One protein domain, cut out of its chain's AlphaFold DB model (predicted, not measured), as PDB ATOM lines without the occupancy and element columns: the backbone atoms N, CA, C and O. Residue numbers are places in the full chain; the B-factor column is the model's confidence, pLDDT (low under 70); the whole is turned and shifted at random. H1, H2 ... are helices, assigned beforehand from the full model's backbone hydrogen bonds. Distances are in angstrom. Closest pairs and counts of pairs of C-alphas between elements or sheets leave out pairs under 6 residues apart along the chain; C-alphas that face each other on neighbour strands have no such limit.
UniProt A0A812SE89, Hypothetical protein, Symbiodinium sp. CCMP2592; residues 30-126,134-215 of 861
ATOM      1  N   SER A  30      -9.446  39.756 -29.133       55.91
ATOM      2  CA  SER A  30      -9.056  38.964 -30.323       55.91
ATOM      3  C   SER A  30      -7.582  39.077 -30.732       55.91
ATOM      4  O   SER A  30      -7.121  38.296 -31.565       55.91
ATOM      5  N   ARG A  31      -6.812  40.010 -30.148       56.25
ATOM      6  CA  ARG A  31      -5.418  40.285 -30.557       56.25
ATOM      7  C   ARG A  31      -4.452  39.137 -30.261       56.25
ATOM      8  O   ARG A  31      -3.543  38.911 -31.051       56.25
ATOM      9  N   GLY A  32      -4.651  38.402 -29.166       57.56
ATOM     10  CA  GLY A  32      -3.826  37.230 -28.844       57.56
ATOM     11  C   GLY A  32      -3.971  36.110 -29.880       57.56
ATOM     12  O   GLY A  32      -2.989  35.471 -30.247       57.56
ATOM     13  N   CYS A  33      -5.176  35.947 -30.439       62.03
ATOM     14  CA  CYS A  33      -5.482  34.871 -31.378       62.03
ATOM     15  C   CYS A  33      -4.684  35.009 -32.687       62.03
ATOM     16  O   CYS A  33      -4.074  34.046 -33.135       62.03
ATOM     17  N   THR A  34      -4.570  36.223 -33.243       75.00
ATOM     18  CA  THR A  34      -3.825  36.458 -34.495       75.00
ATOM     19  C   THR A  34      -2.325  36.175 -34.388       75.00
ATOM     20  O   THR A  34      -1.735  35.687 -35.349       75.00
ATOM     21  N   PHE A  35      -1.703  36.439 -33.232       72.50
ATOM     22  CA  PHE A  35      -0.270  36.178 -33.027       72.50
ATOM     23  C   PHE A  35       0.026  34.691 -32.893       72.50
ATOM     24  O   PHE A  35       0.962  34.194 -33.512       72.50
ATOM     25  N   VAL A  36      -0.797  33.973 -32.128       74.88
ATOM     26  CA  VAL A  36      -0.669  32.520 -31.992       74.88
ATOM     27  C   VAL A  36      -0.885  31.840 -33.344       74.88
ATOM     28  O   VAL A  36      -0.163  30.902 -33.668       74.88
ATOM     29  N   THR A  37      -1.807  32.338 -34.177       80.81
ATOM     30  CA  THR A  37      -1.979  31.835 -35.549       80.81
ATOM     31  C   THR A  37      -0.759  32.110 -36.427       80.81
ATOM     32  O   THR A  37      -0.368  31.227 -37.181       80.81
ATOM     33  N   GLN A  38      -0.137  33.292 -36.331       79.25
ATOM     34  CA  GLN A  38       1.097  33.590 -37.069       79.25
ATOM     35  C   GLN A  38       2.244  32.684 -36.627       79.25
ATOM     36  O   GLN A  38       2.801  32.001 -37.471       79.25
ATOM     37  N   LEU A  39       2.516  32.583 -35.323       76.81
ATOM     38  CA  LEU A  39       3.529  31.670 -34.777       76.81
ATOM     39  C   LEU A  39       3.268  30.224 -35.213       76.81
ATOM     40  O   LEU A  39       4.166  29.557 -35.714       76.81
ATOM     41  N   ARG A  40       2.025  29.746 -35.104       78.31
ATOM     42  CA  ARG A  40       1.661  28.403 -35.568       78.31
ATOM     43  C   ARG A  40       1.924  28.238 -37.066       78.31
ATOM     44  O   ARG A  40       2.522  27.243 -37.445       78.31
ATOM     45  N   LYS A  41       1.562  29.223 -37.891       81.12
ATOM     46  CA  LYS A  41       1.838  29.207 -39.331       81.12
ATOM     47  C   LYS A  41       3.341  29.193 -39.622       81.12
ATOM     48  O   LYS A  41       3.762  28.432 -40.482       81.12
ATOM     49  N   CYS A  42       4.154  29.964 -38.894       73.81
ATOM     50  CA  CYS A  42       5.615  29.914 -39.005       73.81
ATOM     51  C   CYS A  42       6.142  28.521 -38.643       73.81
ATOM     52  O   CYS A  42       6.967  27.989 -39.368       73.81
ATOM     53  N   ALA A  43       5.645  27.904 -37.565       75.50
ATOM     54  CA  ALA A  43       6.062  26.565 -37.134       75.50
ATOM     55  C   ALA A  43       5.595  25.436 -38.071       75.50
ATOM     56  O   ALA A  43       6.275  24.418 -38.199       75.50
ATOM     57  N   GLU A  44       4.424  25.583 -38.690       78.12
ATOM     58  CA  GLU A  44       3.868  24.622 -39.650       78.12
ATOM     59  C   GLU A  44       4.553  24.734 -41.014       78.12
ATOM     60  O   GLU A  44       4.840  23.714 -41.636       78.12
ATOM     61  N   ASN A  45       4.866  25.959 -41.445       72.44
ATOM     62  CA  ASN A  45       5.555  26.224 -42.707       72.44
ATOM     63  C   ASN A  45       7.076  26.098 -42.596       72.44
ATOM     64  O   ASN A  45       7.736  25.920 -43.618       72.44
ATOM     65  N   SER A  46       7.647  26.187 -41.389       65.44
ATOM     66  CA  SER A  46       9.071  25.948 -41.190       65.44
ATOM     67  C   SER A  46       9.356  24.500 -41.562       65.44
ATOM     68  O   SER A  46       8.997  23.565 -40.838       65.44
ATOM     69  N   ASN A  47       9.997  24.315 -42.717       56.53
ATOM     70  CA  ASN A  47      10.506  23.016 -43.113       56.53
ATOM     71  C   ASN A  47      11.437  22.503 -41.984       56.53
ATOM     72  O   ASN A  47      11.985  23.305 -41.225       56.53
ATOM     73  N   PRO A  48      11.627  21.186 -41.796       46.44
ATOM     74  CA  PRO A  48      12.160  20.662 -40.536       46.44
ATOM     75  C   PRO A  48      13.697  20.687 -40.271       46.44
ATOM     76  O   PRO A  48      14.108  19.875 -39.437       46.44
ATOM     77  N   PRO A  49      14.629  21.458 -40.904       52.25
ATOM     78  CA  PRO A  49      16.008  21.481 -40.396       52.25
ATOM     79  C   PRO A  49      16.092  22.302 -39.119       52.25
ATOM     80  O   PRO A  49      16.999  22.107 -38.317       52.25
ATOM     81  N   HIS A  50      15.105  23.159 -38.887       64.94
ATOM     82  CA  HIS A  50      15.077  24.064 -37.768       64.94
ATOM     83  C   HIS A  50      14.280  23.453 -36.617       64.94
ATOM     84  O   HIS A  50      13.222  23.954 -36.237       64.94
ATOM     85  N   GLY A  51      14.805  22.364 -36.040       69.06
ATOM     86  CA  GLY A  51      14.336  21.882 -34.734       69.06
ATOM     87  C   GLY A  51      14.262  23.029 -33.716       69.06
ATOM     88  O   GLY A  51      13.296  23.114 -32.961       69.06
ATOM     89  N   PHE A  52      15.200  23.975 -33.835       74.62
ATOM     90  CA  PHE A  52      15.167  25.299 -33.218       74.62
ATOM     91  C   PHE A  52      13.841  26.042 -33.405       74.62
ATOM     92  O   PHE A  52      13.139  26.303 -32.429       74.62
ATOM     93  N   LEU A  53      13.487  26.393 -34.650       72.81
ATOM     94  CA  LEU A  53      12.316  27.227 -34.928       72.81
ATOM     95  C   LEU A  53      11.055  26.553 -34.417       72.81
ATOM     96  O   LEU A  53      10.251  27.191 -33.752       72.81
ATOM     97  N   LYS A  54      10.915  25.244 -34.625       81.69
ATOM     98  CA  LYS A  54       9.729  24.521 -34.170       81.69
ATOM     99  C   LYS A  54       9.602  24.497 -32.642       81.69
ATOM    100  O   LYS A  54       8.495  24.687 -32.138       81.69
ATOM    101  N   ARG A  55      10.702  24.294 -31.903       84.25
ATOM    102  CA  ARG A  55      10.695  24.308 -30.427       84.25
ATOM    103  C   ARG A  55      10.474  25.707 -29.877       84.25
ATOM    104  O   ARG A  55       9.537  25.905 -29.113       84.25
ATOM    105  N   THR A  56      11.260  26.681 -30.323       81.25
ATOM    106  CA  THR A  56      11.182  28.069 -29.845       81.25
ATOM    107  C   THR A  56       9.833  28.703 -30.182       81.25
ATOM    108  O   THR A  56       9.196  29.304 -29.319       81.25
ATOM    109  N   VAL A  57       9.326  28.512 -31.404       82.31
ATOM    110  CA  VAL A  57       7.992  28.991 -31.799       82.31
ATOM    111  C   VAL A  57       6.891  28.236 -31.057       82.31
ATOM    112  O   VAL A  57       5.901  28.852 -30.661       82.31
ATOM    113  N   GLY A  58       7.065  26.935 -30.807       84.75
ATOM    114  CA  GLY A  58       6.169  26.148 -29.959       84.75
ATOM    115  C   GLY A  58       6.087  26.702 -28.536       84.75
ATOM    116  O   GLY A  58       4.988  26.950 -28.040       84.75
ATOM    117  N   TYR A  59       7.233  26.985 -27.911       83.75
ATOM    118  CA  TYR A  59       7.307  27.599 -26.586       83.75
ATOM    119  C   TYR A  59       6.658  28.984 -26.560       83.75
ATOM    120  O   TYR A  59       5.808  29.244 -25.707       83.75
ATOM    121  N   LEU A  60       6.981  29.851 -27.525       82.88
ATOM    122  CA  LEU A  60       6.379  31.182 -27.634       82.88
ATOM    123  C   LEU A  60       4.866  31.111 -27.870       82.88
ATOM    124  O   LEU A  60       4.119  31.884 -27.273       82.88
ATOM    125  N   GLY A  61       4.401  30.176 -28.701       84.56
ATOM    126  CA  GLY A  61       2.983  29.949 -28.969       84.56
ATOM    127  C   GLY A  61       2.223  29.495 -27.723       84.56
ATOM    128  O   GLY A  61       1.151  30.031 -27.429       84.56
ATOM    129  N   SER A  62       2.800  28.567 -26.954       83.88
ATOM    130  CA  SER A  62       2.242  28.122 -25.674       83.88
ATOM    131  C   SER A  62       2.208  29.247 -24.641       83.88
ATOM    132  O   SER A  62       1.161  29.474 -24.040       83.88
ATOM    133  N   LEU A  63       3.297  30.010 -24.494       80.25
ATOM    134  CA  LEU A  63       3.387  31.142 -23.563       80.25
ATOM    135  C   LEU A  63       2.404  32.270 -23.914       80.25
ATOM    136  O   LEU A  63       1.722  32.805 -23.040       80.25
ATOM    137  N   CYS A  64       2.270  32.602 -25.200       82.19
ATOM    138  CA  CYS A  64       1.297  33.597 -25.660       82.19
ATOM    139  C   CYS A  64      -0.154  33.140 -25.451       82.19
ATOM    140  O   CYS A  64      -1.044  33.979 -25.322       82.19
ATOM    141  N   SER A  65      -0.403  31.827 -25.425       83.00
ATOM    142  CA  SER A  65      -1.741  31.268 -25.201       83.00
ATOM    143  C   SER A  65      -2.126  31.239 -23.717       83.00
ATOM    144  O   SER A  65      -3.309  31.348 -23.399       83.00
ATOM    145  N   THR A  66      -1.155  31.102 -22.807       81.94
ATOM    146  CA  THR A  66      -1.400  31.020 -21.356       81.94
ATOM    147  C   THR A  66      -1.412  32.380 -20.657       81.94
ATOM    148  O   THR A  66      -2.030  32.498 -19.600       81.94
ATOM    149  N   GLN A  67      -0.793  33.420 -21.233       77.94
ATOM    150  CA  GLN A  67      -0.762  34.766 -20.649       77.94
ATOM    151  C   GLN A  67      -1.664  35.772 -21.391       77.94
ATOM    152  O   GLN A  67      -1.263  36.333 -22.413       77.94
ATOM    153  N   PRO A  68      -2.854  36.111 -20.855       72.62
ATOM    154  CA  PRO A  68      -3.768  37.058 -21.500       72.62
ATOM    155  C   PRO A  68      -3.312  38.530 -21.438       72.62
ATOM    156  O   PRO A  68      -3.931  39.375 -22.085       72.62
ATOM    157  N   GLN A  69      -2.256  38.869 -20.682       82.62
ATOM    158  CA  GLN A  69      -1.768  40.249 -20.530       82.62
ATOM    159  C   GLN A  69      -0.244  40.366 -20.688       82.62
ATOM    160  O   GLN A  69       0.484  40.621 -19.732       82.62
ATOM    161  N   LEU A  70       0.240  40.222 -21.922       82.06
ATOM    162  CA  LEU A  70       1.619  40.567 -22.272       82.06
ATOM    163  C   LEU A  70       1.814  42.089 -22.299       82.06
ATOM    164  O   LEU A  70       0.964  42.831 -22.796       82.06
ATOM    165  N   SER A  71       2.961  42.565 -21.807       86.94
ATOM    166  CA  SER A  71       3.311  43.985 -21.909       86.94
ATOM    167  C   SER A  71       3.470  44.410 -23.377       86.94
ATOM    168  O   SER A  71       3.895  43.628 -24.228       86.94
ATOM    169  N   ASN A  72       3.193  45.682 -23.691       86.25
ATOM    170  CA  ASN A  72       3.385  46.211 -25.051       86.25
ATOM    171  C   ASN A  72       4.830  46.039 -25.554       86.25
ATOM    172  O   ASN A  72       5.044  45.852 -26.750       86.25
ATOM    173  N   ARG A  73       5.813  46.078 -24.643       85.44
ATOM    174  CA  ARG A  73       7.228  45.843 -24.959       85.44
ATOM    175  C   ARG A  73       7.483  44.384 -25.346       85.44
ATOM    176  O   ARG A  73       8.136  44.154 -26.357       85.44
ATOM    177  N   ALA A  74       6.912  43.427 -24.609       82.56
ATOM    178  CA  ALA A  74       6.996  42.002 -24.938       82.56
ATOM    179  C   ALA A  74       6.384  41.717 -26.317       82.56
ATOM    180  O   ALA A  74       7.000  41.068 -27.155       82.56
ATOM    181  N   LEU A  75       5.199  42.276 -26.584       85.00
ATOM    182  CA  LEU A  75       4.517  42.127 -27.871       85.00
ATOM    183  C   LEU A  75       5.311  42.725 -29.040       85.00
ATOM    184  O   LEU A  75       5.248  42.196 -30.149       85.00
ATOM    185  N   ALA A  76       6.039  43.823 -28.820       88.06
ATOM    186  CA  ALA A  76       6.914  44.405 -29.834       88.06
ATOM    187  C   ALA A  76       8.128  43.503 -30.114       88.06
ATOM    188  O   ALA A  76       8.364  43.172 -31.273       88.06
ATOM    189  N   ALA A  77       8.821  43.036 -29.067       86.44
ATOM    190  CA  ALA A  77       9.971  42.140 -29.200       86.44
ATOM    191  C   ALA A  77       9.598  40.822 -29.901       86.44
ATOM    192  O   ALA A  77      10.256  40.422 -30.857       86.44
ATOM    193  N   ILE A  78       8.483  40.198 -29.500       85.06
ATOM    194  CA  ILE A  78       7.962  38.980 -30.138       85.06
ATOM    195  C   ILE A  78       7.621  39.240 -31.609       85.06
ATOM    196  O   ILE A  78       7.936  38.421 -32.465       85.06
ATOM    197  N   ARG A  79       7.003  40.380 -31.938       87.94
ATOM    198  CA  ARG A  79       6.666  40.716 -33.329       87.94
ATOM    199  C   ARG A  79       7.908  40.881 -34.196       87.94
ATOM    200  O   ARG A  79       7.906  40.429 -35.337       87.94
ATOM    201  N   ASP A  80       8.931  41.557 -33.693       88.69
ATOM    202  CA  ASP A  80      10.162  41.764 -34.452       88.69
ATOM    203  C   ASP A  80      10.954  40.458 -34.591       88.69
ATOM    204  O   ASP A  80      11.469  40.182 -35.673       88.69
ATOM    205  N   PHE A  81      10.930  39.596 -33.570       86.31
ATOM    206  CA  PHE A  81      11.437  38.229 -33.664       86.31
ATOM    207  C   PHE A  81      10.695  37.413 -34.737       86.31
ATOM    208  O   PHE A  81      11.344  36.846 -35.612       86.31
ATOM    209  N   ILE A  82       9.353  37.428 -34.754       85.12
ATOM    210  CA  ILE A  82       8.539  36.732 -35.772       85.12
ATOM    211  C   ILE A  82       8.893  37.196 -37.185       85.12
ATOM    212  O   ILE A  82       9.048  36.359 -38.060       85.12
ATOM    213  N   LYS A  83       9.081  38.500 -37.423       88.44
ATOM    214  CA  LYS A  83       9.473  38.988 -38.758       88.44
ATOM    215  C   LYS A  83      10.809  38.417 -39.222       88.44
ATOM    216  O   LYS A  83      10.986  38.188 -40.413       88.44
ATOM    217  N   ILE A  84      11.762  38.243 -38.307       87.38
ATOM    218  CA  ILE A  84      13.047  37.625 -38.636       87.38
ATOM    219  C   ILE A  84      12.846  36.137 -38.922       87.38
ATOM    220  O   ILE A  84      13.377  35.638 -39.909       87.38
ATOM    221  N   LEU A  85      12.030  35.454 -38.113       84.38
ATOM    222  CA  LEU A  85      11.699  34.048 -38.334       84.38
ATOM    223  C   LEU A  85      10.972  33.806 -39.652       84.38
ATOM    224  O   LEU A  85      11.265  32.818 -40.316       84.38
ATOM    225  N   ASP A  86      10.065  34.701 -40.040       86.12
ATOM    226  CA  ASP A  86       9.356  34.630 -41.313       86.12
ATOM    227  C   ASP A  86      10.353  34.634 -42.469       86.12
ATOM    228  O   ASP A  86      10.285  33.756 -43.319       86.12
ATOM    229  N   ARG A  87      11.345  35.533 -42.458       87.12
ATOM    230  CA  ARG A  87      12.387  35.572 -43.500       87.12
ATOM    231  C   ARG A  87      13.335  34.379 -43.442       87.12
ATOM    232  O   ARG A  87      13.758  33.886 -44.477       87.12
ATOM    233  N   ALA A  88      13.649  33.896 -42.242       86.12
ATOM    234  CA  ALA A  88      14.458  32.693 -42.056       86.12
ATOM    235  C   ALA A  88      13.742  31.413 -42.523       86.12
ATOM    236  O   ALA A  88      14.402  30.421 -42.814       86.12
ATOM    237  N   SER A  89      12.407  31.427 -42.550       86.31
ATOM    238  CA  SER A  89      11.565  30.289 -42.938       86.31
ATOM    239  C   SER A  89      11.052  30.390 -44.372       86.31
ATOM    240  O   SER A  89      10.566  29.395 -44.908       86.31
ATOM    241  N   ASP A  90      11.112  31.577 -44.972       89.62
ATOM    242  CA  ASP A  90      10.686  31.815 -46.342       89.62
ATOM    243  C   ASP A  90      11.668  31.121 -47.299       89.62
ATOM    244  O   ASP A  90      12.855  31.466 -47.307       89.62
ATOM    245  N   PRO A  91      11.211  30.135 -48.092       89.38
ATOM    246  CA  PRO A  91      12.078  29.413 -49.005       89.38
ATOM    247  C   PRO A  91      12.752  30.324 -50.027       89.38
ATOM    248  O   PRO A  91      13.785  29.909 -50.529       89.38
ATOM    249  N   ASP A  92      12.240  31.522 -50.319       91.50
ATOM    250  CA  ASP A  92      12.850  32.452 -51.281       91.50
ATOM    251  C   ASP A  92      13.931  33.357 -50.652       91.50
ATOM    252  O   ASP A  92      14.839  33.817 -51.350       91.50
ATOM    253  N   ASP A  93      13.862  33.583 -49.334       92.56
ATOM    254  CA  ASP A  93      14.715  34.520 -48.579       92.56
ATOM    255  C   ASP A  93      15.717  33.798 -47.645       92.56
ATOM    256  O   ASP A  93      16.665  34.416 -47.145       92.56
ATOM    257  N   VAL A  94      15.547  32.491 -47.409       93.62
ATOM    258  CA  VAL A  94      16.311  31.710 -46.419       93.62
ATOM    259  C   VAL A  94      17.823  31.752 -46.651       93.62
ATOM    260  O   VAL A  94      18.590  31.873 -45.690       93.62
ATOM    261  N   LEU A  95      18.281  31.694 -47.909       95.62
ATOM    262  CA  LEU A  95      19.711  31.785 -48.205       95.62
ATOM    263  C   LEU A  95      20.236  33.199 -47.945       95.62
ATOM    264  O   LEU A  95      21.294  33.341 -47.338       95.62
ATOM    265  N   ASP A  96      19.510  34.238 -48.365       95.62
ATOM    266  CA  ASP A  96      19.911  35.632 -48.139       95.62
ATOM    267  C   ASP A  96      20.066  35.927 -46.644       95.62
ATOM    268  O   ASP A  96      21.076  36.485 -46.209       95.62
ATOM    269  N   PHE A  97      19.111  35.457 -45.841       94.50
ATOM    270  CA  PHE A  97      19.161  35.589 -44.392       94.50
ATOM    271  C   PHE A  97      20.350  34.840 -43.770       94.50
ATOM    272  O   PHE A  97      21.076  35.410 -42.951       94.50
ATOM    273  N   ALA A  98      20.591  33.589 -44.175       95.50
ATOM    274  CA  ALA A  98      21.720  32.803 -43.680       95.50
ATOM    275  C   ALA A  98      23.073  33.447 -44.029       95.50
ATOM    276  O   ALA A  98      23.989  33.457 -43.205       95.50
ATOM    277  N   LEU A  99      23.199  34.029 -45.227       96.62
ATOM    278  CA  LEU A  99      24.405  34.746 -45.644       96.62
ATOM    279  C   LEU A  99      24.578  36.067 -44.895       96.62
ATOM    280  O   LEU A  99      25.697  36.378 -44.487       96.62
ATOM    281  N   ALA A 100      23.493  36.800 -44.637       95.56
ATOM    282  CA  ALA A 100      23.532  37.986 -43.789       95.56
ATOM    283  C   ALA A 100      24.056  37.650 -42.388       95.56
ATOM    284  O   ALA A 100      24.962  38.316 -41.897       95.56
ATOM    285  N   ALA A 101      23.551  36.574 -41.783       94.56
ATOM    286  CA  ALA A 101      24.034  36.073 -40.502       94.56
ATOM    287  C   ALA A 101      25.510  35.623 -40.549       94.56
ATOM    288  O   ALA A 101      26.256  35.857 -39.600       94.56
ATOM    289  N   TYR A 102      25.948  35.005 -41.650       96.19
ATOM    290  CA  TYR A 102      27.318  34.512 -41.820       96.19
ATOM    291  C   TYR A 102      28.360  35.624 -42.012       96.19
ATOM    292  O   TYR A 102      29.462  35.550 -41.463       96.19
ATOM    293  N   PHE A 103      28.049  36.634 -42.829       95.69
ATOM    294  CA  PHE A 103      28.982  37.715 -43.163       95.69
ATOM    295  C   PHE A 103      28.893  38.911 -42.213       95.69
ATOM    296  O   PHE A 103      29.871  39.652 -42.102       95.69
ATOM    297  N   ASP A 104      27.760  39.098 -41.533       95.06
ATOM    298  CA  ASP A 104      27.544  40.190 -40.589       95.06
ATOM    299  C   ASP A 104      27.159  39.663 -39.199       95.06
ATOM    300  O   ASP A 104      26.003  39.377 -38.882       95.06
ATOM    301  N   GLU A 105      28.156  39.602 -38.318       93.19
ATOM    302  CA  GLU A 105      27.994  39.196 -36.920       93.19
ATOM    303  C   GLU A 105      26.988  40.086 -36.157       93.19
ATOM    304  O   GLU A 105      26.406  39.660 -35.157       93.19
ATOM    305  N   VAL A 106      26.744  41.322 -36.620       94.69
ATOM    306  CA  VAL A 106      25.735  42.212 -36.030       94.69
ATOM    307  C   VAL A 106      24.332  41.642 -36.222       94.69
ATOM    308  O   VAL A 106      23.515  41.768 -35.312       94.69
ATOM    309  N   VAL A 107      24.055  40.971 -37.345       91.44
ATOM    310  CA  VAL A 107      22.755  40.334 -37.608       91.44
ATOM    311  C   VAL A 107      22.504  39.208 -36.608       91.44
ATOM    312  O   VAL A 107      21.449  39.184 -35.975       91.44
ATOM    313  N   LEU A 108      23.491  38.332 -36.384       91.25
ATOM    314  CA  LEU A 108      23.395  37.260 -35.385       91.25
ATOM    315  C   LEU A 108      23.268  37.808 -33.961       91.25
ATOM    316  O   LEU A 108      22.404  37.359 -33.206       91.25
ATOM    317  N   ARG A 109      24.073  38.813 -33.590       93.69
ATOM    318  CA  ARG A 109      23.975  39.460 -32.270       93.69
ATOM    319  C   ARG A 109      22.620  40.134 -32.059       93.69
ATOM    320  O   ARG A 109      22.052  40.034 -30.973       93.69
ATOM    321  N   HIS A 110      22.083  40.790 -33.086       92.56
ATOM    322  CA  HIS A 110      20.762  41.406 -33.029       92.56
ATOM    323  C   HIS A 110      19.657  40.356 -32.886       92.56
ATOM    324  O   HIS A 110      18.775  40.515 -32.043       92.56
ATOM    325  N   PHE A 111      19.742  39.255 -33.637       89.38
ATOM    326  CA  PHE A 111      18.810  38.137 -33.524       89.38
ATOM    327  C   PHE A 111      18.833  37.512 -32.118       89.38
ATOM    328  O   PHE A 111      17.775  37.356 -31.506       89.38
ATOM    329  N   ARG A 112      20.028  37.267 -31.556       92.31
ATOM    330  CA  ARG A 112      20.205  36.778 -30.176       92.31
ATOM    331  C   ARG A 112      19.580  37.728 -29.157       92.31
ATOM    332  O   ARG A 112      18.861  37.291 -28.264       92.31
ATOM    333  N   SER A 113      19.818  39.032 -29.316       92.12
ATOM    334  CA  SER A 113      19.264  40.063 -28.434       92.12
ATOM    335  C   SER A 113      17.737  40.085 -28.470       92.12
ATOM    336  O   SER A 113      17.117  40.129 -27.416       92.12
ATOM    337  N   LEU A 114      17.122  40.023 -29.656       89.44
ATOM    338  CA  LEU A 114      15.661  40.021 -29.793       89.44
ATOM    339  C   LEU A 114      15.024  38.781 -29.163       89.44
ATOM    340  O   LEU A 114      13.980  38.886 -28.520       89.44
ATOM    341  N   MET A 115      15.667  37.623 -29.315       86.75
ATOM    342  CA  MET A 115      15.239  36.384 -28.671       86.75
ATOM    343  C   MET A 115      15.327  36.496 -27.141       86.75
ATOM    344  O   MET A 115      14.349  36.218 -26.446       86.75
ATOM    345  N   GLY A 116      16.461  36.977 -26.618       88.00
ATOM    346  CA  GLY A 116      16.659  37.201 -25.184       88.00
ATOM    347  C   GLY A 116      15.671  38.214 -24.596       88.00
ATOM    348  O   GLY A 116      15.086  37.964 -23.542       88.00
ATOM    349  N   ASP A 117      15.409  39.317 -25.300       87.94
ATOM    350  CA  ASP A 117      14.433  40.335 -24.898       87.94
ATOM    351  C   ASP A 117      12.998  39.786 -24.885       87.94
ATOM    352  O   ASP A 117      12.223  40.099 -23.973       87.94
ATOM    353  N   ALA A 118      12.632  38.959 -25.870       85.50
ATOM    354  CA  ALA A 118      11.319  38.321 -25.941       85.50
ATOM    355  C   ALA A 118      11.110  37.345 -24.772       85.50
ATOM    356  O   ALA A 118      10.107  37.444 -24.060       85.50
ATOM    357  N   LEU A 119      12.077  36.457 -24.522       84.88
ATOM    358  CA  LEU A 119      12.018  35.472 -23.437       84.88
ATOM    359  C   LEU A 119      12.085  36.130 -22.055       84.88
ATOM    360  O   LEU A 119      11.283  35.810 -21.179       84.88
ATOM    361  N   GLY A 120      12.981  37.101 -21.863       84.94
ATOM    362  CA  GLY A 120      13.100  37.849 -20.611       84.94
ATOM    363  C   GLY A 120      11.833  38.640 -20.280       84.94
ATOM    364  O   GLY A 120      11.401  38.686 -19.125       84.94
ATOM    365  N   SER A 121      11.176  39.206 -21.299       84.94
ATOM    366  CA  SER A 121       9.895  39.891 -21.115       84.94
ATOM    367  C   SER A 121       8.781  38.926 -20.701       84.94
ATOM    368  O   SER A 121       8.005  39.263 -19.804       84.94
ATOM    369  N   LEU A 122       8.718  37.731 -21.301       80.12
ATOM    370  CA  LEU A 122       7.745  36.687 -20.950       80.12
ATOM    371  C   LEU A 122       7.940  36.183 -19.517       80.12
ATOM    372  O   LEU A 122       6.981  36.065 -18.755       80.12
ATOM    373  N   ALA A 123       9.195  35.990 -19.124       80.81
ATOM    374  CA  ALA A 123       9.567  35.553 -17.788       80.81
ATOM    375  C   ALA A 123       9.137  36.512 -16.680       80.81
ATOM    376  O   ALA A 123       8.668  36.107 -15.619       80.81
ATOM    377  N   SER A 124       9.313  37.813 -16.922       81.62
ATOM    378  CA  SER A 124       9.005  38.848 -15.934       81.62
ATOM    379  C   SER A 124       7.504  38.962 -15.623       81.62
ATOM    380  O   SER A 124       7.140  39.520 -14.585       81.62
ATOM    381  N   GLY A 125       6.642  38.419 -16.496       74.44
ATOM    382  CA  GLY A 125       5.185  38.397 -16.340       74.44
ATOM    383  C   GLY A 125       4.642  37.260 -15.463       74.44
ATOM    384  O   GLY A 125       3.499  37.340 -15.013       74.44
ATOM    385  N   GLU A 126       5.431  36.222 -15.167       60.00
ATOM    386  CA  GLU A 126       4.982  35.078 -14.363       60.00
ATOM    387  C   GLU A 126       5.104  35.353 -12.853       60.00
ATOM    388  O   GLU A 126       6.141  35.131 -12.231       60.00
ATOM    389  N   PRO A 134       7.957  24.478 -18.093       78.56
ATOM    390  CA  PRO A 134       9.298  24.273 -17.562       78.56
ATOM    391  C   PRO A 134       9.858  25.595 -17.013       78.56
ATOM    392  O   PRO A 134       9.593  26.657 -17.578       78.56
ATOM    393  N   PRO A 135      10.611  25.557 -15.902       83.56
ATOM    394  CA  PRO A 135      11.104  26.766 -15.259       83.56
ATOM    395  C   PRO A 135      11.957  27.579 -16.238       83.56
ATOM    396  O   PRO A 135      12.761  27.013 -16.977       83.56
ATOM    397  N   LEU A 136      11.807  28.908 -16.217       81.12
ATOM    398  CA  LEU A 136      12.467  29.832 -17.148       81.12
ATOM    399  C   LEU A 136      13.949  29.522 -17.441       81.12
ATOM    400  O   LEU A 136      14.322  29.596 -18.610       81.12
ATOM    401  N   PRO A 137      14.807  29.187 -16.452       86.31
ATOM    402  CA  PRO A 137      16.206  28.879 -16.737       86.31
ATOM    403  C   PRO A 137      16.384  27.732 -17.738       86.31
ATOM    404  O   PRO A 137      17.288  27.795 -18.561       86.31
ATOM    405  N   VAL A 138      15.496  26.732 -17.708       87.62
ATOM    406  CA  VAL A 138      15.502  25.608 -18.656       87.62
ATOM    407  C   VAL A 138      15.104  26.089 -20.049       87.62
ATOM    408  O   VAL A 138      15.775  25.757 -21.013       87.62
ATOM    409  N   LEU A 139      14.081  26.943 -20.164       84.06
ATOM    410  CA  LEU A 139      13.680  27.516 -21.456       84.06
ATOM    411  C   LEU A 139      14.766  28.408 -22.065       84.06
ATOM    412  O   LEU A 139      14.986  28.362 -23.271       84.06
ATOM    413  N   LEU A 140      15.439  29.223 -21.249       86.31
ATOM    414  CA  LEU A 140      16.555  30.052 -21.703       86.31
ATOM    415  C   LEU A 140      17.729  29.190 -22.164       86.31
ATOM    416  O   LEU A 140      18.302  29.476 -23.207       86.31
ATOM    417  N   GLN A 141      18.056  28.130 -21.421       89.56
ATOM    418  CA  GLN A 141      19.097  27.188 -21.820       89.56
ATOM    419  C   GLN A 141      18.751  26.497 -23.145       89.56
ATOM    420  O   GLN A 141      19.565  26.535 -24.063       89.56
ATOM    421  N   ASP A 142      17.537  25.949 -23.271       87.12
ATOM    422  CA  ASP A 142      17.051  25.332 -24.509       87.12
ATOM    423  C   ASP A 142      17.161  26.304 -25.693       87.12
ATOM    424  O   ASP A 142      17.633  25.916 -26.755       87.12
ATOM    425  N   CYS A 143      16.760  27.569 -25.507       86.00
ATOM    426  CA  CYS A 143      16.818  28.596 -26.552       86.00
ATOM    427  C   CYS A 143      18.252  28.982 -26.936       86.00
ATOM    428  O   CYS A 143      18.507  29.269 -28.102       86.00
ATOM    429  N   GLU A 144      19.188  29.008 -25.986       89.25
ATOM    430  CA  GLU A 144      20.604  29.261 -26.273       89.25
ATOM    431  C   GLU A 144      21.231  28.095 -27.046       89.25
ATOM    432  O   GLU A 144      21.896  28.323 -28.054       89.25
ATOM    433  N   GLU A 145      20.969  26.846 -26.648       89.94
ATOM    434  CA  GLU A 145      21.419  25.656 -27.389       89.94
ATOM    435  C   GLU A 145      20.874  25.649 -28.825       89.94
ATOM    436  O   GLU A 145      21.589  25.390 -29.796       89.94
ATOM    437  N   ASP A 146      19.601  25.993 -28.961       85.50
ATOM    438  CA  ASP A 146      18.900  26.130 -30.225       85.50
ATOM    439  C   ASP A 146      19.453  27.278 -31.102       85.50
ATOM    440  O   ASP A 146      19.593  27.121 -32.321       85.50
ATOM    441  N   PHE A 147      19.801  28.421 -30.503       89.00
ATOM    442  CA  PHE A 147      20.432  29.543 -31.199       89.00
ATOM    443  C   PHE A 147      21.838  29.190 -31.680       89.00
ATOM    444  O   PHE A 147      22.189  29.511 -32.815       89.00
ATOM    445  N   GLU A 148      22.641  28.509 -30.863       91.62
ATOM    446  CA  GLU A 148      23.967  28.040 -31.279       91.62
ATOM    447  C   GLU A 148      23.846  27.022 -32.428       91.62
ATOM    448  O   GLU A 148      24.594  27.103 -33.403       91.62
ATOM    449  N   ALA A 149      22.839  26.139 -32.402       90.12
ATOM    450  CA  ALA A 149      22.536  25.246 -33.525       90.12
ATOM    451  C   ALA A 149      22.116  26.011 -34.798       90.12
ATOM    452  O   ALA A 149      22.499  25.637 -35.910       90.12
ATOM    453  N   PHE A 150      21.349  27.095 -34.657       89.88
ATOM    454  CA  PHE A 150      20.979  27.976 -35.765       89.88
ATOM    455  C   PHE A 150      22.183  28.746 -36.335       89.88
ATOM    456  O   PHE A 150      22.341  28.839 -37.555       89.88
ATOM    457  N   SER A 151      23.054  29.257 -35.465       93.25
ATOM    458  CA  SER A 151      24.307  29.927 -35.825       93.25
ATOM    459  C   SER A 151      25.245  28.978 -36.578       93.25
ATOM    460  O   SER A 151      25.741  29.314 -37.653       93.25
ATOM    461  N   ASP A 152      25.408  27.747 -36.084       94.00
ATOM    462  CA  ASP A 152      26.168  26.687 -36.753       94.00
ATOM    463  C   ASP A 152      25.563  26.317 -38.120       94.00
ATOM    464  O   ASP A 152      26.291  26.147 -39.101       94.00
ATOM    465  N   TRP A 153      24.232  26.264 -38.236       94.19
ATOM    466  CA  TRP A 153      23.567  26.082 -39.529       94.19
ATOM    467  C   TRP A 153      23.863  27.237 -40.502       94.19
ATOM    468  O   TRP A 153      24.250  26.961 -41.640       94.19
ATOM    469  N   CYS A 154      23.778  28.501 -40.067       95.19
ATOM    470  CA  CYS A 154      24.173  29.655 -40.889       95.19
ATOM    471  C   CYS A 154      25.647  29.561 -41.304       95.19
ATOM    472  O   CYS A 154      25.982  29.802 -42.463       95.19
ATOM    473  N   GLY A 155      26.515  29.132 -40.381       96.00
ATOM    474  CA  GLY A 155      27.920  28.801 -40.619       96.00
ATOM    475  C   GLY A 155      28.101  27.816 -41.770       96.00
ATOM    476  O   GLY A 155      28.829  28.088 -42.725       96.00
ATOM    477  N   LYS A 156      27.387  26.689 -41.716       96.19
ATOM    478  CA  LYS A 156      27.421  25.631 -42.738       96.19
ATOM    479  C   LYS A 156      26.875  26.095 -44.086       96.19
ATOM    480  O   LYS A 156      27.445  25.725 -45.112       96.19
ATOM    481  N   VAL A 157      25.791  26.875 -44.099       96.75
ATOM    482  CA  VAL A 157      25.214  27.450 -45.328       96.75
ATOM    483  C   VAL A 157      26.180  28.453 -45.956       96.75
ATOM    484  O   VAL A 157      26.449  28.361 -47.152       96.75
ATOM    485  N   GLY A 158      26.749  29.358 -45.160       97.19
ATOM    486  CA  GLY A 158      27.722  30.343 -45.624       97.19
ATOM    487  C   GLY A 158      29.002  29.706 -46.159       97.19
ATOM    488  O   GLY A 158      29.428  30.038 -47.263       97.19
ATOM    489  N   ASP A 159      29.562  28.723 -45.452       97.31
ATOM    490  CA  ASP A 159      30.703  27.930 -45.924       97.31
ATOM    491  C   ASP A 159      30.373  27.227 -47.260       97.31
ATOM    492  O   ASP A 159      31.133  27.338 -48.224       97.31
ATOM    493  N   ALA A 160      29.214  26.557 -47.358       97.50
ATOM    494  CA  ALA A 160      28.746  25.902 -48.587       97.50
ATOM    495  C   ALA A 160      28.572  26.882 -49.756       97.50
ATOM    496  O   ALA A 160      28.947  26.559 -50.885       97.50
ATOM    497  N   TYR A 161      28.061  28.084 -49.495       97.81
ATOM    498  CA  TYR A 161      27.890  29.134 -50.495       97.81
ATOM    499  C   TYR A 161      29.227  29.712 -50.965       97.81
ATOM    500  O   TYR A 161      29.465  29.827 -52.166       97.81
ATOM    501  N   VAL A 162      30.139  30.019 -50.035       97.56
ATOM    502  CA  VAL A 162      31.502  30.471 -50.355       97.56
ATOM    503  C   VAL A 162      32.212  29.431 -51.220       97.56
ATOM    504  O   VAL A 162      32.834  29.781 -52.222       97.56
ATOM    505  N   TYR A 163      32.081  28.149 -50.871       97.94
ATOM    506  CA  TYR A 163      32.651  27.048 -51.640       97.94
ATOM    507  C   TYR A 163      32.003  26.900 -53.025       97.94
ATOM    508  O   TYR A 163      32.710  26.703 -54.009       97.94
ATOM    509  N   PHE A 164      30.683  27.070 -53.136       97.44
ATOM    510  CA  PHE A 164      29.972  27.086 -54.417       97.44
ATOM    511  C   PHE A 164      30.484  28.201 -55.345       97.44
ATOM    512  O   PHE A 164      30.834  27.936 -56.493       97.44
ATOM    513  N   VAL A 165      30.614  29.432 -54.840       96.62
ATOM    514  CA  VAL A 165      31.165  30.563 -55.609       96.62
ATOM    515  C   VAL A 165      32.635  30.324 -55.975       96.62
ATOM    516  O   VAL A 165      33.047  30.625 -57.095       96.62
ATOM    517  N   PHE A 166      33.431  29.755 -55.063       96.31
ATOM    518  CA  PHE A 166      34.809  29.349 -55.349       96.31
ATOM    519  C   PHE A 166      34.876  28.365 -56.521       96.31
ATOM    520  O   PHE A 166      35.671  28.572 -57.433       96.31
ATOM    521  N   LEU A 167      34.034  27.330 -56.530       95.31
ATOM    522  CA  LEU A 167      34.010  26.330 -57.595       95.31
ATOM    523  C   LEU A 167      33.524  26.907 -58.933       95.31
ATOM    524  O   LEU A 167      34.068  26.552 -59.977       95.31
ATOM    525  N   ASP A 168      32.571  27.844 -58.905       94.06
ATOM    526  CA  ASP A 168      32.141  28.594 -60.092       94.06
ATOM    527  C   ASP A 168      33.296  29.420 -60.685       94.06
ATOM    528  O   ASP A 168      33.471  29.448 -61.900       94.06
ATOM    529  N   ILE A 169      34.138  30.037 -59.844       92.56
ATOM    530  CA  ILE A 169      35.349  30.749 -60.289       92.56
ATOM    531  C   ILE A 169      36.439  29.782 -60.741       92.56
ATOM    532  O   ILE A 169      37.135  30.066 -61.713       92.56
ATOM    533  N   LYS A 170      36.622  28.660 -60.044       92.06
ATOM    534  CA  LYS A 170      37.630  27.650 -60.380       92.06
ATOM    535  C   LYS A 170      37.333  26.986 -61.725       92.06
ATOM    536  O   LYS A 170      38.263  26.694 -62.467       92.06
ATOM    537  N   GLY A 171      36.053  26.824 -62.059       90.12
ATOM    538  CA  GLY A 171      35.607  26.141 -63.270       90.12
ATOM    539  C   GLY A 171      35.208  24.680 -63.051       90.12
ATOM    540  O   GLY A 171      34.838  24.012 -64.017       90.12
ATOM    541  N   ASP A 172      35.272  24.165 -61.819       91.88
ATOM    542  CA  ASP A 172      35.121  22.735 -61.533       91.88
ATOM    543  C   ASP A 172      33.648  22.313 -61.464       91.88
ATOM    544  O   ASP A 172      32.979  22.433 -60.435       91.88
ATOM    545  N   ARG A 173      33.135  21.792 -62.583       89.81
ATOM    546  CA  ARG A 173      31.733  21.370 -62.711       89.81
ATOM    547  C   ARG A 173      31.378  20.147 -61.861       89.81
ATOM    548  O   ARG A 173      30.240  20.049 -61.391       89.81
ATOM    549  N   ALA A 174      32.325  19.230 -61.658       89.62
ATOM    550  CA  ALA A 174      32.085  17.995 -60.917       89.62
ATOM    551  C   ALA A 174      31.748  18.324 -59.462       89.62
ATOM    552  O   ALA A 174      30.677  17.982 -58.954       89.62
ATOM    553  N   LEU A 175      32.625  19.090 -58.817       93.94
ATOM    554  CA  LEU A 175      32.446  19.473 -57.422       93.94
ATOM    555  C   LEU A 175      31.313  20.490 -57.247       93.94
ATOM    556  O   LEU A 175      30.644  20.490 -56.213       93.94
ATOM    557  N   LEU A 176      31.053  21.329 -58.253       94.38
ATOM    558  CA  LEU A 176      29.999  22.344 -58.186       94.38
ATOM    559  C   LEU A 176      28.601  21.718 -58.131       94.38
ATOM    560  O   LEU A 176      27.738  22.215 -57.410       94.38
ATOM    561  N   THR A 177      28.398  20.570 -58.786       92.50
ATOM    562  CA  THR A 177      27.156  19.787 -58.664       92.50
ATOM    563  C   THR A 177      26.955  19.272 -57.236       92.50
ATOM    564  O   THR A 177      25.850  19.352 -56.695       92.50
ATOM    565  N   HIS A 178      28.019  18.788 -56.586       93.19
ATOM    566  CA  HIS A 178      27.965  18.365 -55.184       93.19
ATOM    567  C   HIS A 178      27.691  19.543 -54.241       93.19
ATOM    568  O   HIS A 178      26.853  19.423 -53.346       93.19
ATOM    569  N   ALA A 179      28.329  20.694 -54.470       96.12
ATOM    570  CA  ALA A 179      28.088  21.908 -53.694       96.12
ATOM    571  C   ALA A 179      26.641  22.413 -53.843       96.12
ATOM    572  O   ALA A 179      26.009  22.750 -52.843       96.12
ATOM    573  N   ALA A 180      26.082  22.385 -55.060       95.88
ATOM    574  CA  ALA A 180      24.687  22.742 -55.321       95.88
ATOM    575  C   ALA A 180      23.715  21.822 -54.568       95.88
ATOM    576  O   ALA A 180      22.853  22.304 -53.837       95.88
ATOM    577  N   LYS A 181      23.898  20.496 -54.667       94.44
ATOM    578  CA  LYS A 181      23.093  19.512 -53.920       94.44
ATOM    579  C   LYS A 181      23.234  19.690 -52.408       94.44
ATOM    580  O   LYS A 181      22.260  19.538 -51.676       94.44
ATOM    581  N   ARG A 182      24.426  20.041 -51.919       95.75
ATOM    582  CA  ARG A 182      24.649  20.313 -50.496       95.75
ATOM    583  C   ARG A 182      23.902  21.562 -50.032       95.75
ATOM    584  O   ARG A 182      23.266  21.508 -48.983       95.75
ATOM    585  N   LEU A 183      23.944  22.652 -50.800       96.81
ATOM    586  CA  LEU A 183      23.148  23.854 -50.528       96.81
ATOM    587  C   LEU A 183      21.654  23.534 -50.553       96.81
ATOM    588  O   LEU A 183      20.951  23.864 -49.606       96.81
ATOM    589  N   GLN A 184      21.195  22.798 -51.567       95.81
ATOM    590  CA  GLN A 184      19.818  22.324 -51.666       95.81
ATOM    591  C   GLN A 184      19.383  21.569 -50.399       95.81
ATOM    592  O   GLN A 184      18.336  21.860 -49.831       95.81
ATOM    593  N   GLN A 185      20.207  20.637 -49.909       94.88
ATOM    594  CA  GLN A 185      19.939  19.869 -48.688       94.88
ATOM    595  C   GLN A 185      19.944  20.730 -47.419       94.88
ATOM    596  O   GLN A 185      19.122  20.510 -46.530       94.88
ATOM    597  N   LEU A 186      20.879  21.680 -47.307       94.81
ATOM    598  CA  LEU A 186      20.992  22.567 -46.145       94.81
ATOM    599  C   LEU A 186      19.815  23.545 -46.053       94.81
ATOM    600  O   LEU A 186      19.343  23.805 -44.947       94.81
ATOM    601  N   LEU A 187      19.349  24.049 -47.198       93.88
ATOM    602  CA  LEU A 187      18.221  24.978 -47.315       93.88
ATOM    603  C   LEU A 187      16.863  24.261 -47.373       93.88
ATOM    604  O   LEU A 187      15.839  24.857 -47.064       93.88
ATOM    605  N   ARG A 188      16.852  22.979 -47.762       92.38
ATOM    606  CA  ARG A 188      15.647  22.172 -48.030       92.38
ATOM    607  C   ARG A 188      14.689  22.814 -49.027       92.38
ATOM    608  O   ARG A 188      13.472  22.779 -48.851       92.38
ATOM    609  N   VAL A 189      15.268  23.361 -50.081       94.19
ATOM    610  CA  VAL A 189      14.541  23.865 -51.245       94.19
ATOM    611  C   VAL A 189      14.646  22.854 -52.381       94.19
ATOM    612  O   VAL A 189      15.543  22.010 -52.410       94.19
ATOM    613  N   ASP A 190      13.718  22.903 -53.320       94.38
ATOM    614  CA  ASP A 190      13.850  22.203 -54.593       94.38
ATOM    615  C   ASP A 190      14.881  22.914 -55.499       94.38
ATOM    616  O   ASP A 190      15.527  23.895 -55.117       94.38
ATOM    617  N   VAL A 191      15.116  22.385 -56.703       94.31
ATOM    618  CA  VAL A 191      16.085  22.988 -57.636       94.31
ATOM    619  C   VAL A 191      15.630  24.377 -58.127       94.31
ATOM    620  O   VAL A 191      16.469  25.289 -58.158       94.31
ATOM    621  N   PRO A 192      14.346  24.593 -58.487       94.38
ATOM    622  CA  PRO A 192      13.828  25.930 -58.779       94.38
ATOM    623  C   PRO A 192      14.043  26.918 -57.626       94.38
ATOM    624  O   PRO A 192      14.607  27.990 -57.852       94.38
ATOM    625  N   GLY A 193      13.708  26.530 -56.392       94.50
ATOM    626  CA  GLY A 193      13.911  27.340 -55.195       94.50
ATOM    627  C   GLY A 193      15.382  27.659 -54.945       94.50
ATOM    628  O   GLY A 193      15.727  28.813 -54.693       94.50
ATOM    629  N   LEU A 194      16.298  26.694 -55.112       95.38
ATOM    630  CA  LEU A 194      17.740  26.968 -55.030       95.38
ATOM    631  C   LEU A 194      18.174  28.004 -56.075       95.38
ATOM    632  O   LEU A 194      18.959  28.901 -55.769       95.38
ATOM    633  N   THR A 195      17.661  27.897 -57.301       92.88
ATOM    634  CA  THR A 195      17.979  28.840 -58.381       92.88
ATOM    635  C   THR A 195      17.492  30.249 -58.037       92.88
ATOM    636  O   THR A 195      18.244  31.212 -58.204       92.88
ATOM    637  N   ALA A 196      16.272  30.371 -57.502       92.31
ATOM    638  CA  ALA A 196      15.711  31.636 -57.038       92.31
ATOM    639  C   ALA A 196      16.572  32.257 -55.922       92.31
ATOM    640  O   ALA A 196      17.028  33.393 -56.070       92.31
ATOM    641  N   ASN A 197      16.919  31.483 -54.886       94.25
ATOM    642  CA  ASN A 197      17.797  31.912 -53.787       94.25
ATOM    643  C   ASN A 197      19.172  32.386 -54.280       94.25
ATOM    644  O   ASN A 197      19.662  33.453 -53.904       94.25
ATOM    645  N   LEU A 198      19.825  31.608 -55.146       94.69
ATOM    646  CA  LEU A 198      21.120  31.985 -55.715       94.69
ATOM    647  C   LEU A 198      21.004  33.296 -56.507       94.69
ATOM    648  O   LEU A 198      21.846  34.183 -56.368       94.69
ATOM    649  N   SER A 199      19.923  33.478 -57.266       90.00
ATOM    650  CA  SER A 199      19.682  34.716 -58.010       90.00
ATOM    651  C   SER A 199      19.403  35.937 -57.121       90.00
ATOM    652  O   SER A 199      19.654  37.060 -57.556       90.00
ATOM    653  N   ALA A 200      18.927  35.750 -55.884       91.12
ATOM    654  CA  ALA A 200      18.700  36.827 -54.916       91.12
ATOM    655  C   ALA A 200      19.996  37.262 -54.201       91.12
ATOM    656  O   ALA A 200      20.170  38.428 -53.842       91.12
ATOM    657  N   THR A 201      20.969  36.357 -54.079       93.25
ATOM    658  CA  THR A 201      22.188  36.550 -53.268       93.25
ATOM    659  C   THR A 201      23.356  37.208 -54.003       93.25
ATOM    660  O   THR A 201      24.495  37.175 -53.548       93.25
ATOM    661  N   ARG A 202      23.092  37.872 -55.130       85.62
ATOM    662  CA  ARG A 202      24.107  38.488 -56.017       85.62
ATOM    663  C   ARG A 202      25.107  39.378 -55.285       85.62
ATOM    664  O   ARG A 202      26.305  39.327 -55.536       85.62
ATOM    665  N   HIS A 203      24.611  40.188 -54.356       91.00
ATOM    666  CA  HIS A 203      25.428  41.129 -53.600       91.00
ATOM    667  C   HIS A 203      26.404  40.433 -52.632       91.00
ATOM    668  O   HIS A 203      27.466  40.982 -52.342       91.00
ATOM    669  N   TRP A 204      26.101  39.206 -52.194       95.56
ATOM    670  CA  TRP A 204      27.021  38.389 -51.399       95.56
ATOM    671  C   TRP A 204      28.175  37.837 -52.238       95.56
ATOM    672  O   TRP A 204      29.284  37.707 -51.727       95.56
ATOM    673  N   VAL A 205      27.968  37.586 -53.535       94.62
ATOM    674  CA  VAL A 205      29.020  37.087 -54.439       94.62
ATOM    675  C   VAL A 205      30.212  38.045 -54.498       94.62
ATOM    676  O   VAL A 205      31.359  37.603 -54.432       94.62
ATOM    677  N   GLN A 206      29.960  39.356 -54.538       93.19
ATOM    678  CA  GLN A 206      31.018  40.373 -54.518       93.19
ATOM    679  C   GLN A 206      31.882  40.282 -53.251       93.19
ATOM    680  O   GLN A 206      33.111  40.382 -53.313       93.19
ATOM    681  N   LEU A 207      31.248  40.059 -52.092       95.25
ATOM    682  CA  LEU A 207      31.950  39.861 -50.825       95.25
ATOM    683  C   LEU A 207      32.788  38.582 -50.863       95.25
ATOM    684  O   LEU A 207      33.948  38.608 -50.453       95.25
ATOM    685  N   VAL A 208      32.255  37.495 -51.429       96.62
ATOM    686  CA  VAL A 208      33.016  36.254 -51.612       96.62
ATOM    687  C   VAL A 208      34.225  36.466 -52.523       96.62
ATOM    688  O   VAL A 208      35.318  36.030 -52.173       96.62
ATOM    689  N   TRP A 209      34.095  37.175 -53.649       95.12
ATOM    690  CA  TRP A 209      35.240  37.480 -54.519       95.12
ATOM    691  C   TRP A 209      36.326  38.254 -53.800       95.12
ATOM    692  O   TRP A 209      37.504  37.931 -53.945       95.12
ATOM    693  N   LYS A 210      35.946  39.237 -52.985       95.25
ATOM    694  CA  LYS A 210      36.900  39.982 -52.168       95.25
ATOM    695  C   LYS A 210      37.619  39.063 -51.177       95.25
ATOM    696  O   LYS A 210      38.841  39.137 -51.058       95.25
ATOM    697  N   GLU A 211      36.892  38.173 -50.505       95.75
ATOM    698  CA  GLU A 211      37.467  37.204 -49.563       95.75
ATOM    699  C   GLU A 211      38.386  36.185 -50.265       95.75
ATOM    700  O   GLU A 211      39.434  35.834 -49.716       95.75
ATOM    701  N   LEU A 212      38.049  35.767 -51.492       95.19
ATOM    702  CA  LEU A 212      38.875  34.896 -52.335       95.19
ATOM    703  C   LEU A 212      40.142  35.602 -52.824       95.19
ATOM    704  O   LEU A 212      41.229  35.048 -52.681       95.19
ATOM    705  N   ALA A 213      40.023  36.829 -53.335       93.75
ATOM    706  CA  ALA A 213      41.158  37.642 -53.766       93.75
ATOM    707  C   ALA A 213      42.139  37.911 -52.611       93.75
ATOM    708  O   ALA A 213      43.350  37.881 -52.807       93.75
ATOM    709  N   CYS A 214      41.622  38.108 -51.391       93.94
ATOM    710  CA  CYS A 214      42.432  38.289 -50.181       93.94
ATOM    711  C   CYS A 214      42.868  36.970 -49.513       93.94
ATOM    712  O   CYS A 214      43.505  37.017 -48.464       93.94
ATOM    713  N   GLN A 215      42.472  35.810 -50.049       94.56
ATOM    714  CA  GLN A 215      42.728  34.474 -49.488       94.56
ATOM    715  C   GLN A 215      42.311  34.284 -48.011       94.56
ATOM    716  O   GLN A 215      42.830  33.414 -47.310       94.56
TER     717      GLN A 215
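This is residues 30 to 126 and 134 to 215 of the 861 residues of the protein "Hypothetical protein" of Symbiodinium sp. CCMP2592 (UniProt A0A812SE89). One long helix, H6, runs through most of the length of an elongated, all-helix body. Its first part packs on H2 and H5, and H1, H2, H3, H5 and H6 together make an up-and-down bundle of five, each helix running against the one before it in the chain. Toward its other end H7 folds back along it as a hairpin, while H4 and H9 cross it and the short H8 packs on H4 and H7. The 179 printed residues have nine named helices, H1 to H9 in chain order, and no named strand. The whole is compact, with a radius of gyration of the C-alphas of 18.1 A, and spans 58 by 31 by 25 A.

H1, residues 31 to 45, begins at C-alpha 31 (-5.418, 40.285, -30.557) and is 21.6 A long. H2 is residues 51 to 66, 22.6 A, and H3 residues 72 to 89, 25.3 A. H4 is residues 94 to 103, and H5 residues 105 to 124, 28.3 A. H6, residues 136 to 170, runs 50.1 A from C-alpha 136 (12.467, 29.832, -17.148) to C-alpha 170 (37.630, 27.650, -60.380). H7 is residues 173 to 187, 20.8 A, H8 residues 191 to 200, and H9 residues 202 to 213, ending at C-alpha 213 (41.158, 37.642, -53.766).

H1 and H2 form a helical hairpin at a shallow tilt of 18 degrees; their closest C-alphas, of Ala 43 and Lys 54, are 5.1 A apart. H1 touches H3 with residues 39 to 45 alone, closest at the C-alphas of Cys 42 and Asp 86, 6.4 A. H3 touches H5 at a steep tilt of 43 degrees, opposite ways, closest at the C-alphas of Ala 77 and Ala 118, 5.2 A. H6 is the hub, touching five helices. It touches H2 with residues 143 to 150 alone, closest at the C-alphas of Phe 52 and Asp 146, 4.9 A. It touches H5 at a shallow tilt of 17 degrees, opposite ways, closest at the C-alphas of Ala 123 and Leu 136, 6.4 A. H4 is about perpendicular to H6, at 89 degrees, with the C-alphas of Ala 98 and Cys 154 closest at 4.9 A. H7 forms a helical hairpin with H6, closest at the C-alphas of Phe 164 and Ala 179, 5.6 A. H8 touches H4 only at their ends, closest at the C-alphas of Leu 95 and Asn 197, 5.9 A. H9 touches H6, closest at the C-alphas of Val 162 and Val 208, 6.1 A. Every O i to N i+4 pair is within hydrogen-bond range in H2, H3, H4, H5, H6 and H8; the counts are 10 of 11 in H1, 10 of 11 in H7 and 6 of 8 in H9.

The two C-alphas farthest apart, of Gln 69 and Gly 171, are 58.5 A apart. Residues 127 to 133 are not printed, and C-alphas 126 and 134 are 12.1 A apart across this cut, in the link from H5 to H6. The links that are printed whole are tight. The pLDDT is under 70 at residues 30 to 33, 46 to 51 and 126.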